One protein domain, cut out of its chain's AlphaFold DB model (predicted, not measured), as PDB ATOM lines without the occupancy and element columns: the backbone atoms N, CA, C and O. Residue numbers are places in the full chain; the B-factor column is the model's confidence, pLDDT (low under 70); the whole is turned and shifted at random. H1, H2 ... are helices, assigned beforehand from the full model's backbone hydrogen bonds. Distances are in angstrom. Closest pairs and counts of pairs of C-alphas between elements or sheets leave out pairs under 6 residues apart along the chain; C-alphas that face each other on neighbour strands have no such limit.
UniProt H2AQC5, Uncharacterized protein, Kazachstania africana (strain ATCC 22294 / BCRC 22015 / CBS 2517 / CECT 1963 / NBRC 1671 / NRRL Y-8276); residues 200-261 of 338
ATOM      1  N   ASN A 200     215.184 184.181 191.332       77.38
ATOM      2  CA  ASN A 200     215.126 183.193 190.258       77.38
ATOM      3  C   ASN A 200     215.672 183.740 188.937       77.38
ATOM      4  O   ASN A 200     216.307 182.983 188.213       77.38
ATOM      5  N   PHE A 201     215.517 185.040 188.667       81.50
ATOM      6  CA  PHE A 201     216.090 185.674 187.479       81.50
ATOM      7  C   PHE A 201     217.614 185.545 187.484       81.50
ATOM      8  O   PHE A 201     218.188 185.057 186.519       81.50
ATOM      9  N   TRP A 202     218.266 185.867 188.606       81.19
ATOM     10  CA  TRP A 202     219.718 185.719 188.733       81.19
ATOM     11  C   TRP A 202     220.188 184.273 188.575       81.19
ATOM     12  O   TRP A 202     221.215 184.030 187.947       81.19
ATOM     13  N   LYS A 203     219.429 183.307 189.108       85.62
ATOM     14  CA  LYS A 203     219.727 181.880 188.924       85.62
ATOM     15  C   LYS A 203     219.606 181.468 187.459       85.62
ATOM     16  O   LYS A 203     220.503 180.813 186.947       85.62
ATOM     17  N   LEU A 204     218.527 181.862 186.787       83.50
ATOM     18  CA  LEU A 204     218.309 181.550 185.375       83.50
ATOM     19  C   LEU A 204     219.356 182.221 184.479       83.50
ATOM     20  O   LEU A 204     219.876 181.569 183.581       83.50
ATOM     21  N   LEU A 205     219.730 183.470 184.765       88.00
ATOM     22  CA  LEU A 205     220.782 184.187 184.044       88.00
ATOM     23  C   LEU A 205     222.153 183.522 184.241       88.00
ATOM     24  O   LEU A 205     222.925 183.379 183.294       88.00
ATOM     25  N   ALA A 206     222.462 183.074 185.461       89.81
ATOM     26  CA  ALA A 206     223.687 182.326 185.738       89.81
ATOM     27  C   ALA A 206     223.727 180.988 184.978       89.81
ATOM     28  O   ALA A 206     224.763 180.617 184.432       89.81
ATOM     29  N   VAL A 207     222.596 180.281 184.896       90.50
ATOM     30  CA  VAL A 207     222.483 179.045 184.109       90.50
ATOM     31  C   VAL A 207     222.634 179.326 182.613       90.50
ATOM     32  O   VAL A 207     223.404 178.637 181.955       90.50
ATOM     33  N   GLU A 208     221.965 180.351 182.076       90.81
ATOM     34  CA  GLU A 208     222.078 180.745 180.664       90.81
ATOM     35  C   GLU A 208     223.532 181.065 180.299       90.81
ATOM     36  O   GLU A 208     224.087 180.475 179.374       90.81
ATOM     37  N   THR A 209     224.172 181.954 181.062       92.69
ATOM     38  CA  THR A 209     225.568 182.347 180.824       92.69
ATOM     39  C   THR A 209     226.523 181.162 180.922       92.69
ATOM     40  O   THR A 209     227.404 181.027 180.076       92.69
ATOM     41  N   SER A 210     226.317 180.259 181.885       95.56
ATOM     42  CA  SER A 210     227.104 179.029 181.996       95.56
ATOM     43  C   SER A 210     226.901 178.096 180.798       95.56
ATOM     44  O   SER A 210     227.868 177.549 180.271       95.56
ATOM     45  N   CYS A 211     225.667 177.923 180.320       93.50
ATOM     46  CA  CYS A 211     225.381 177.097 179.147       93.50
ATOM     47  C   CYS A 211     225.987 177.676 177.862       93.50
ATOM     48  O   CYS A 211     226.517 176.909 177.060       93.50
ATOM     49  N   ILE A 212     225.957 179.001 177.688       92.75
ATOM     50  CA  ILE A 212     226.592 179.687 176.551       92.75
ATOM     51  C   ILE A 212     228.116 179.517 176.609       92.75
ATOM     52  O   ILE A 212     228.729 179.118 175.623       92.75
ATOM     53  N   GLN A 213     228.732 179.749 177.773       96.06
ATOM     54  CA  GLN A 213     230.182 179.588 177.962       96.06
ATOM     55  C   GLN A 213     230.655 178.160 177.675       96.06
ATOM     56  O   GLN A 213     231.718 177.963 177.094       96.06
ATOM     57  N   ASN A 214     229.845 177.168 178.047       96.69
ATOM     58  CA  ASN A 214     230.121 175.756 177.802       96.69
ATOM     59  C   ASN A 214     229.675 175.274 176.410       96.69
ATOM     60  O   ASN A 214     229.663 174.067 176.180       96.69
ATOM     61  N   GLN A 215     229.266 176.178 175.507       93.88
ATOM     62  CA  GLN A 215     228.792 175.866 174.150       93.88
ATOM     63  C   GLN A 215     227.624 174.860 174.107       93.88
ATOM     64  O   GLN A 215     227.411 174.183 173.107       93.88
ATOM     65  N   ARG A 216     226.847 174.757 175.193       90.62
ATOM     66  CA  ARG A 216     225.647 173.906 175.270       90.62
ATOM     67  C   ARG A 216     224.401 174.596 174.730       90.62
ATOM     68  O   ARG A 216     223.445 173.925 174.370       90.62
ATOM     69  N   LEU A 217     224.395 175.929 174.723       90.62
ATOM     70  CA  LEU A 217     223.358 176.740 174.097       90.62
ATOM     71  C   LEU A 217     224.014 177.717 173.115       90.62
ATOM     72  O   LEU A 217     224.998 178.363 173.488       90.62
ATOM     73  N   PRO A 218     223.476 177.867 171.893       91.19
ATOM     74  CA  PRO A 218     223.963 178.866 170.955       91.19
ATOM     75  C   PRO A 218     223.641 180.278 171.457       91.19
ATOM     76  O   PRO A 218     222.565 180.542 172.003       91.19
ATOM     77  N   GLU A 219     224.561 181.216 171.244       91.81
ATOM     78  CA  GLU A 219     224.323 182.623 171.559       91.81
ATOM     79  C   GLU A 219     223.407 183.250 170.497       91.81
ATOM     80  O   GLU A 219     223.820 183.544 169.377       91.81
ATOM     81  N   VAL A 220     222.130 183.443 170.840       91.25
ATOM     82  CA  VAL A 220     221.131 184.019 169.926       91.25
ATOM     83  C   VAL A 220     220.884 185.487 170.266       91.25
ATOM     84  O   VAL A 220     220.401 185.814 171.353       91.25
ATOM     85  N   TYR A 221     221.164 186.395 169.332       90.44
ATOM     86  CA  TYR A 221     220.846 187.818 169.475       90.44
ATOM     87  C   TYR A 221     219.416 188.092 169.002       90.44
ATOM     88  O   TYR A 221     219.123 188.063 167.810       90.44
ATOM     89  N   ILE A 222     218.514 188.368 169.947       87.56
ATOM     90  CA  ILE A 222     217.109 188.681 169.669       87.56
ATOM     91  C   ILE A 222     216.870 190.146 170.021       87.56
ATOM     92  O   ILE A 222     217.178 190.584 171.128       87.56
ATOM     93  N   ASN A 223     216.306 190.912 169.091       90.19
ATOM     94  CA  ASN A 223     215.956 192.304 169.345       90.19
ATOM     95  C   ASN A 223     214.817 192.397 170.374       90.19
ATOM     96  O   ASN A 223     213.864 191.624 170.335       90.19
ATOM     97  N   ASN A 224     214.834 193.413 171.241       82.56
ATOM     98  CA  ASN A 224     213.775 193.605 172.248       82.56
ATOM     99  C   ASN A 224     212.369 193.690 171.625       82.56
ATOM    100  O   ASN A 224     211.397 193.219 172.208       82.56
ATOM    101  N   ARG A 225     212.259 194.255 170.414       85.38
ATOM    102  CA  ARG A 225     210.988 194.349 169.682       85.38
ATOM    103  C   ARG A 225     210.465 192.979 169.249       85.38
ATOM    104  O   ARG A 225     209.278 192.725 169.406       85.38
ATOM    105  N   THR A 226     211.335 192.109 168.737       84.50
ATOM    106  CA  THR A 226     210.954 190.741 168.355       84.50
ATOM    107  C   THR A 226     210.668 189.901 169.595       84.50
ATOM    108  O   THR A 226     209.723 189.125 169.598       84.50
ATOM    109  N   MET A 227     211.411 190.121 170.686       85.62
ATOM    110  CA  MET A 227     211.181 189.456 171.970       85.62
ATOM    111  C   MET A 227     209.808 189.794 172.568       85.62
ATOM    112  O   MET A 227     209.142 188.908 173.082       85.62
ATOM    113  N   ALA A 228     209.360 191.048 172.454       83.75
ATOM    114  CA  ALA A 228     208.037 191.475 172.918       83.75
ATOM    115  C   ALA A 228     206.877 190.953 172.049       83.75
ATOM    116  O   ALA A 228     205.748 190.867 172.522       83.75
ATOM    117  N   GLN A 229     207.139 190.642 170.776       84.88
ATOM    118  CA  GLN A 229     206.147 190.091 169.845       84.88
ATOM    119  C   GLN A 229     206.030 188.566 169.942       84.88
ATOM    120  O   GLN A 229     204.989 188.005 169.604       84.88
ATOM    121  N   LEU A 230     207.092 187.894 170.389       84.88
ATOM    122  CA  LEU A 230     207.094 186.457 170.602       84.88
ATOM    123  C   LEU A 230     206.299 186.128 171.868       84.88
ATOM    124  O   LEU A 230     206.652 186.536 172.970       84.88
ATOM    125  N   ASN A 231     205.223 185.365 171.699       82.00
ATOM    126  CA  ASN A 231     204.459 184.802 172.805       82.00
ATOM    127  C   ASN A 231     204.885 183.346 173.057       82.00
ATOM    128  O   ASN A 231     205.366 182.673 172.141       82.00
ATOM    129  N   VAL A 232     204.671 182.834 174.276       77.62
ATOM    130  CA  VAL A 232     204.999 181.440 174.649       77.62
ATOM    131  C   VAL A 232     204.252 180.430 173.769       77.62
ATOM    132  O   VAL A 232     204.719 179.318 173.565       77.62
ATOM    133  N   SER A 233     203.117 180.801 173.189       82.94
ATOM    134  CA  SER A 233     202.384 179.917 172.277       82.94
ATOM    135  C   SER A 233     203.009 179.850 170.877       82.94
ATOM    136  O   SER A 233     202.970 178.802 170.241       82.94
ATOM    137  N   ASN A 234     203.642 180.933 170.416       86.06
ATOM    138  CA  ASN A 234     204.014 181.102 169.007       86.06
ATOM    139  C   ASN A 234     205.434 180.605 168.696       86.06
ATOM    140  O   ASN A 234     205.784 180.439 167.531       86.06
ATOM    141  N   TYR A 235     206.283 180.363 169.704       85.19
ATOM    142  CA  TYR A 235     207.673 179.962 169.437       85.19
ATOM    143  C   TYR A 235     207.784 178.566 168.802       85.19
ATOM    144  O   TYR A 235     208.773 178.290 168.126       85.19
ATOM    145  N   LYS A 236     206.786 177.690 169.003       87.31
ATOM    146  CA  LYS A 236     206.775 176.330 168.437       87.31
ATOM    147  C   LYS A 236     206.695 176.329 166.909       87.31
ATOM    148  O   LYS A 236     207.219 175.415 166.283       87.31
ATOM    149  N   GLU A 237     206.086 177.362 166.330       91.19
ATOM    150  CA  GLU A 237     205.894 177.512 164.882       91.19
ATOM    151  C   GLU A 237     207.151 178.022 164.158       91.19
ATOM    152  O   GLU A 237     207.199 178.042 162.930       91.19
ATOM    153  N   LEU A 238     208.192 178.434 164.892       88.06
ATOM    154  CA  LEU A 238     209.424 178.926 164.283       88.06
ATOM    155  C   LEU A 238     210.217 177.778 163.643       88.06
ATOM    156  O   LEU A 238     210.547 176.790 164.303       88.06
ATOM    157  N   ASN A 239     210.590 177.941 162.373       94.25
ATOM    158  CA  ASN A 239     211.404 176.982 161.626       94.25
ATOM    159  C   ASN A 239     212.909 177.157 161.920       94.25
ATOM    160  O   ASN A 239     213.688 177.557 161.057       94.25
ATOM    161  N   TYR A 240     213.304 176.929 163.172       92.44
ATOM    162  CA  TYR A 240     214.705 176.907 163.607       92.44
ATOM    163  C   TYR A 240     215.086 175.523 164.138       92.44
ATOM    164  O   TYR A 240     214.213 174.703 164.405       92.44
ATOM    165  N   SER A 241     216.386 175.278 164.329       95.19
ATOM    166  CA  SER A 241     216.865 174.107 165.077       95.19
ATOM    167  C   SER A 241     216.342 174.124 166.519       95.19
ATOM    168  O   SER A 241     216.165 175.201 167.102       95.19
ATOM    169  N   ASP A 242     216.124 172.950 167.108       92.94
ATOM    170  CA  ASP A 242     215.592 172.804 168.467       92.94
ATOM    171  C   ASP A 242     216.471 173.485 169.526       92.94
ATOM    172  O   ASP A 242     215.943 174.113 170.445       92.94
ATOM    173  N   ASP A 243     217.793 173.503 169.342       89.31
ATOM    174  CA  ASP A 243     218.718 174.205 170.244       89.31
ATOM    175  C   ASP A 243     218.510 175.726 170.218       89.31
ATOM    176  O   ASP A 243     218.547 176.406 171.248       89.31
ATOM    177  N   ILE A 244     218.233 176.277 169.032       90.31
ATOM    178  CA  ILE A 244     217.929 177.701 168.849       90.31
ATOM    179  C   ILE A 244     216.558 178.009 169.455       90.31
ATOM    180  O   ILE A 244     216.407 179.028 170.130       90.31
ATOM    181  N   LYS A 245     215.566 177.124 169.277       92.75
ATOM    182  CA  LYS A 245     214.252 177.271 169.922       92.75
ATOM    183  C   LYS A 245     214.380 177.267 171.440       92.75
ATOM    184  O   LYS A 245     213.767 178.107 172.096       92.75
ATOM    185  N   LEU A 246     215.201 176.378 171.997       90.50
ATOM    186  CA  LEU A 246     215.455 176.305 173.432       90.50
ATOM    187  C   LEU A 246     216.142 177.576 173.948       90.50
ATOM    188  O   LEU A 246     215.737 178.118 174.980       90.50
ATOM    189  N   ALA A 247     217.124 178.105 173.215       89.31
ATOM    190  CA  ALA A 247     217.774 179.371 173.551       89.31
ATOM    191  C   ALA A 247     216.779 180.551 173.523       89.31
ATOM    192  O   ALA A 247     216.726 181.344 174.469       89.31
ATOM    193  N   ILE A 248     215.931 180.634 172.489       91.75
ATOM    194  CA  ILE A 248     214.863 181.642 172.375       91.75
ATOM    195  C   ILE A 248     213.877 181.518 173.543       91.75
ATOM    196  O   ILE A 248     213.543 182.526 174.165       91.75
ATOM    197  N   LEU A 249     213.437 180.301 173.873       90.06
ATOM    198  CA  LEU A 249     212.502 180.039 174.966       90.06
ATOM    199  C   LEU A 249     213.082 180.451 176.323       90.06
ATOM    200  O   LEU A 249     212.396 181.076 177.131       90.06
ATOM    201  N   THR A 250     214.357 180.137 176.557       87.12
ATOM    202  CA  THR A 250     215.068 180.489 177.793       87.12
ATOM    203  C   THR A 250     215.152 182.008 177.946       87.12
ATOM    204  O   THR A 250     214.797 182.541 179.000       87.12
ATOM    205  N   LYS A 251     215.505 182.725 176.869       88.50
ATOM    206  CA  LYS A 251     215.507 184.197 176.851       88.50
ATOM    207  C   LYS A 251     214.123 184.795 177.050       88.50
ATOM    208  O   LYS A 251     213.983 185.762 177.794       88.50
ATOM    209  N   LEU A 252     213.100 184.217 176.427       89.38
ATOM    210  CA  LEU A 252     211.719 184.674 176.552       89.38
ATOM    211  C   LEU A 252     211.212 184.505 177.989       89.38
ATOM    212  O   LEU A 252     210.606 185.426 178.528       89.38
ATOM    213  N   LYS A 253     211.541 183.384 178.644       86.06
ATOM    214  CA  LYS A 253     211.230 183.142 180.059       86.06
ATOM    215  C   LYS A 253     211.950 184.118 180.994       86.06
ATOM    216  O   LYS A 253     211.338 184.651 181.913       86.06
ATOM    217  N   LEU A 254     213.226 184.406 180.740       83.19
ATOM    218  CA  LEU A 254     213.973 185.429 181.479       83.19
ATOM    219  C   LEU A 254     213.347 186.823 181.322       83.19
ATOM    220  O   LEU A 254     213.226 187.562 182.298       83.19
ATOM    221  N   TRP A 255     212.920 187.173 180.108       81.44
ATOM    222  CA  TRP A 255     212.290 188.459 179.805       81.44
ATOM    223  C   TRP A 255     210.921 188.624 180.468       81.44
ATOM    224  O   TRP A 255     210.625 189.693 181.007       81.44
ATOM    225  N   THR A 256     210.088 187.584 180.450       80.00
ATOM    226  CA  THR A 256     208.781 187.615 181.115       80.00
ATOM    227  C   THR A 256     208.943 187.663 182.628       80.00
ATOM    228  O   THR A 256     208.318 188.500 183.268       80.00
ATOM    229  N   GLU A 257     209.843 186.875 183.220       70.56
ATOM    230  CA  GLU A 257     210.083 186.919 184.669       70.56
ATOM    231  C   GLU A 257     210.677 188.253 185.151       70.56
ATOM    232  O   GLU A 257     210.415 188.662 186.286       70.56
ATOM    233  N   ASN A 258     211.439 188.953 184.304       71.25
ATOM    234  CA  ASN A 258     211.979 190.273 184.627       71.25
ATOM    235  C   ASN A 258     210.909 191.382 184.547       71.25
ATOM    236  O   ASN A 258     210.890 192.299 185.370       71.25
ATOM    237  N   ASN A 259     209.977 191.287 183.590       66.19
ATOM    238  CA  ASN A 259     208.943 192.306 183.369       66.19
ATOM    239  C   ASN A 259     207.639 192.059 184.151       66.19
ATOM    240  O   ASN A 259     206.943 193.016 184.495       66.19
ATOM    241  N   CYS A 260     207.302 190.814 184.491       52.78
ATOM    242  CA  CYS A 260     206.041 190.435 185.142       52.78
ATOM    243  C   CYS A 260     206.064 190.550 186.675       52.78
ATOM    244  O   CYS A 260     205.469 189.738 187.383       52.78
ATOM    245  N   ARG A 261     206.685 191.601 187.220       51.44
ATOM    246  CA  ARG A 261     206.372 192.066 188.581       51.44
ATOM    247  C   ARG A 261     205.839 193.495 188.556       51.44
ATOM    248  O   ARG A 261     206.460 194.416 189.084       51.44
TER     249      ARG A 261
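This is residues 200 to 261 of the 338 residues of an uncharacterized protein of Kazachstania africana (strain ATCC 22294 / BCRC 22015 / CBS 2517 / CECT 1963 / NBRC 1671 / NRRL Y-8276) (UniProt H2AQC5). Three helices make a small, loosely joined group: the long H3 runs through the middle, H1 runs beside part of it in the opposite direction, and the short H2 lies crosswise near H3, away from H1. From H1 the chain passes H3 to reach H2, then loops through residues 230 to 241 back to the beginning of H3. The printed part has 62 residues with three named helices, H1, H2 and H3 in that order along the chain, and no named strand; the class is all helix. It is compact, with a radius of gyration of the C-alphas of 11.5 A, and the C-alphas span 31 by 27 by 17 A.

Find C-alpha 200 at (215.126, 183.193, 190.258); there H1 begins, and it runs through residues 200 to 213, 19.8 A from first to last C-alpha. Go on to C-alpha 224 at (213.775, 193.605, 172.248), where the short H2, residues 224 to 229, begins. Then look for C-alpha 242 at (215.592, 172.804, 168.467): from there H3, residues 242 to 259, runs 25.4 A to C-alpha 259 at (208.943, 192.306, 183.369).

Start with H1 and look across to H3: the two touch, and their closest C-alphas, those of Phe 201 and Leu 254, are 6.4 A apart. H3 touches H1 with residues 250 to 258 alone. The lines of H1 and H3 stand at a shallow tilt of 30 degrees, and the two run opposite ways. Next, H2 and H3 are close but not clearly touching, with 2 pairs of C-alphas within 8 A; the closest C-alphas are those of Met 227 and Leu 252, 6.6 A apart. Their lines are about perpendicular, at 83 degrees. H1 and H2 are apart. Along the backbones of H1, H2 and H3, every O i to N i+4 pair is within hydrogen-bond range.

The two C-alphas farthest apart are those of Ser 241 and Arg 261, 31.4 A, while those of Asn 200 and Arg 261, the first and last printed, are 12.6 A apart. The printed part has no cut. From H1 to H2 you follow a short link of 10 residues; from H2 to H3 a long link of 12 residues, 230 to 241, whose C-alphas lie 10 to 16 A from the mean of all C-alphas. In the B-factor column you will find a mean pLDDT of 86.2 for the printed part, with the model's confidence under 70 at residues 259 to 261, of which 259 belongs to H3.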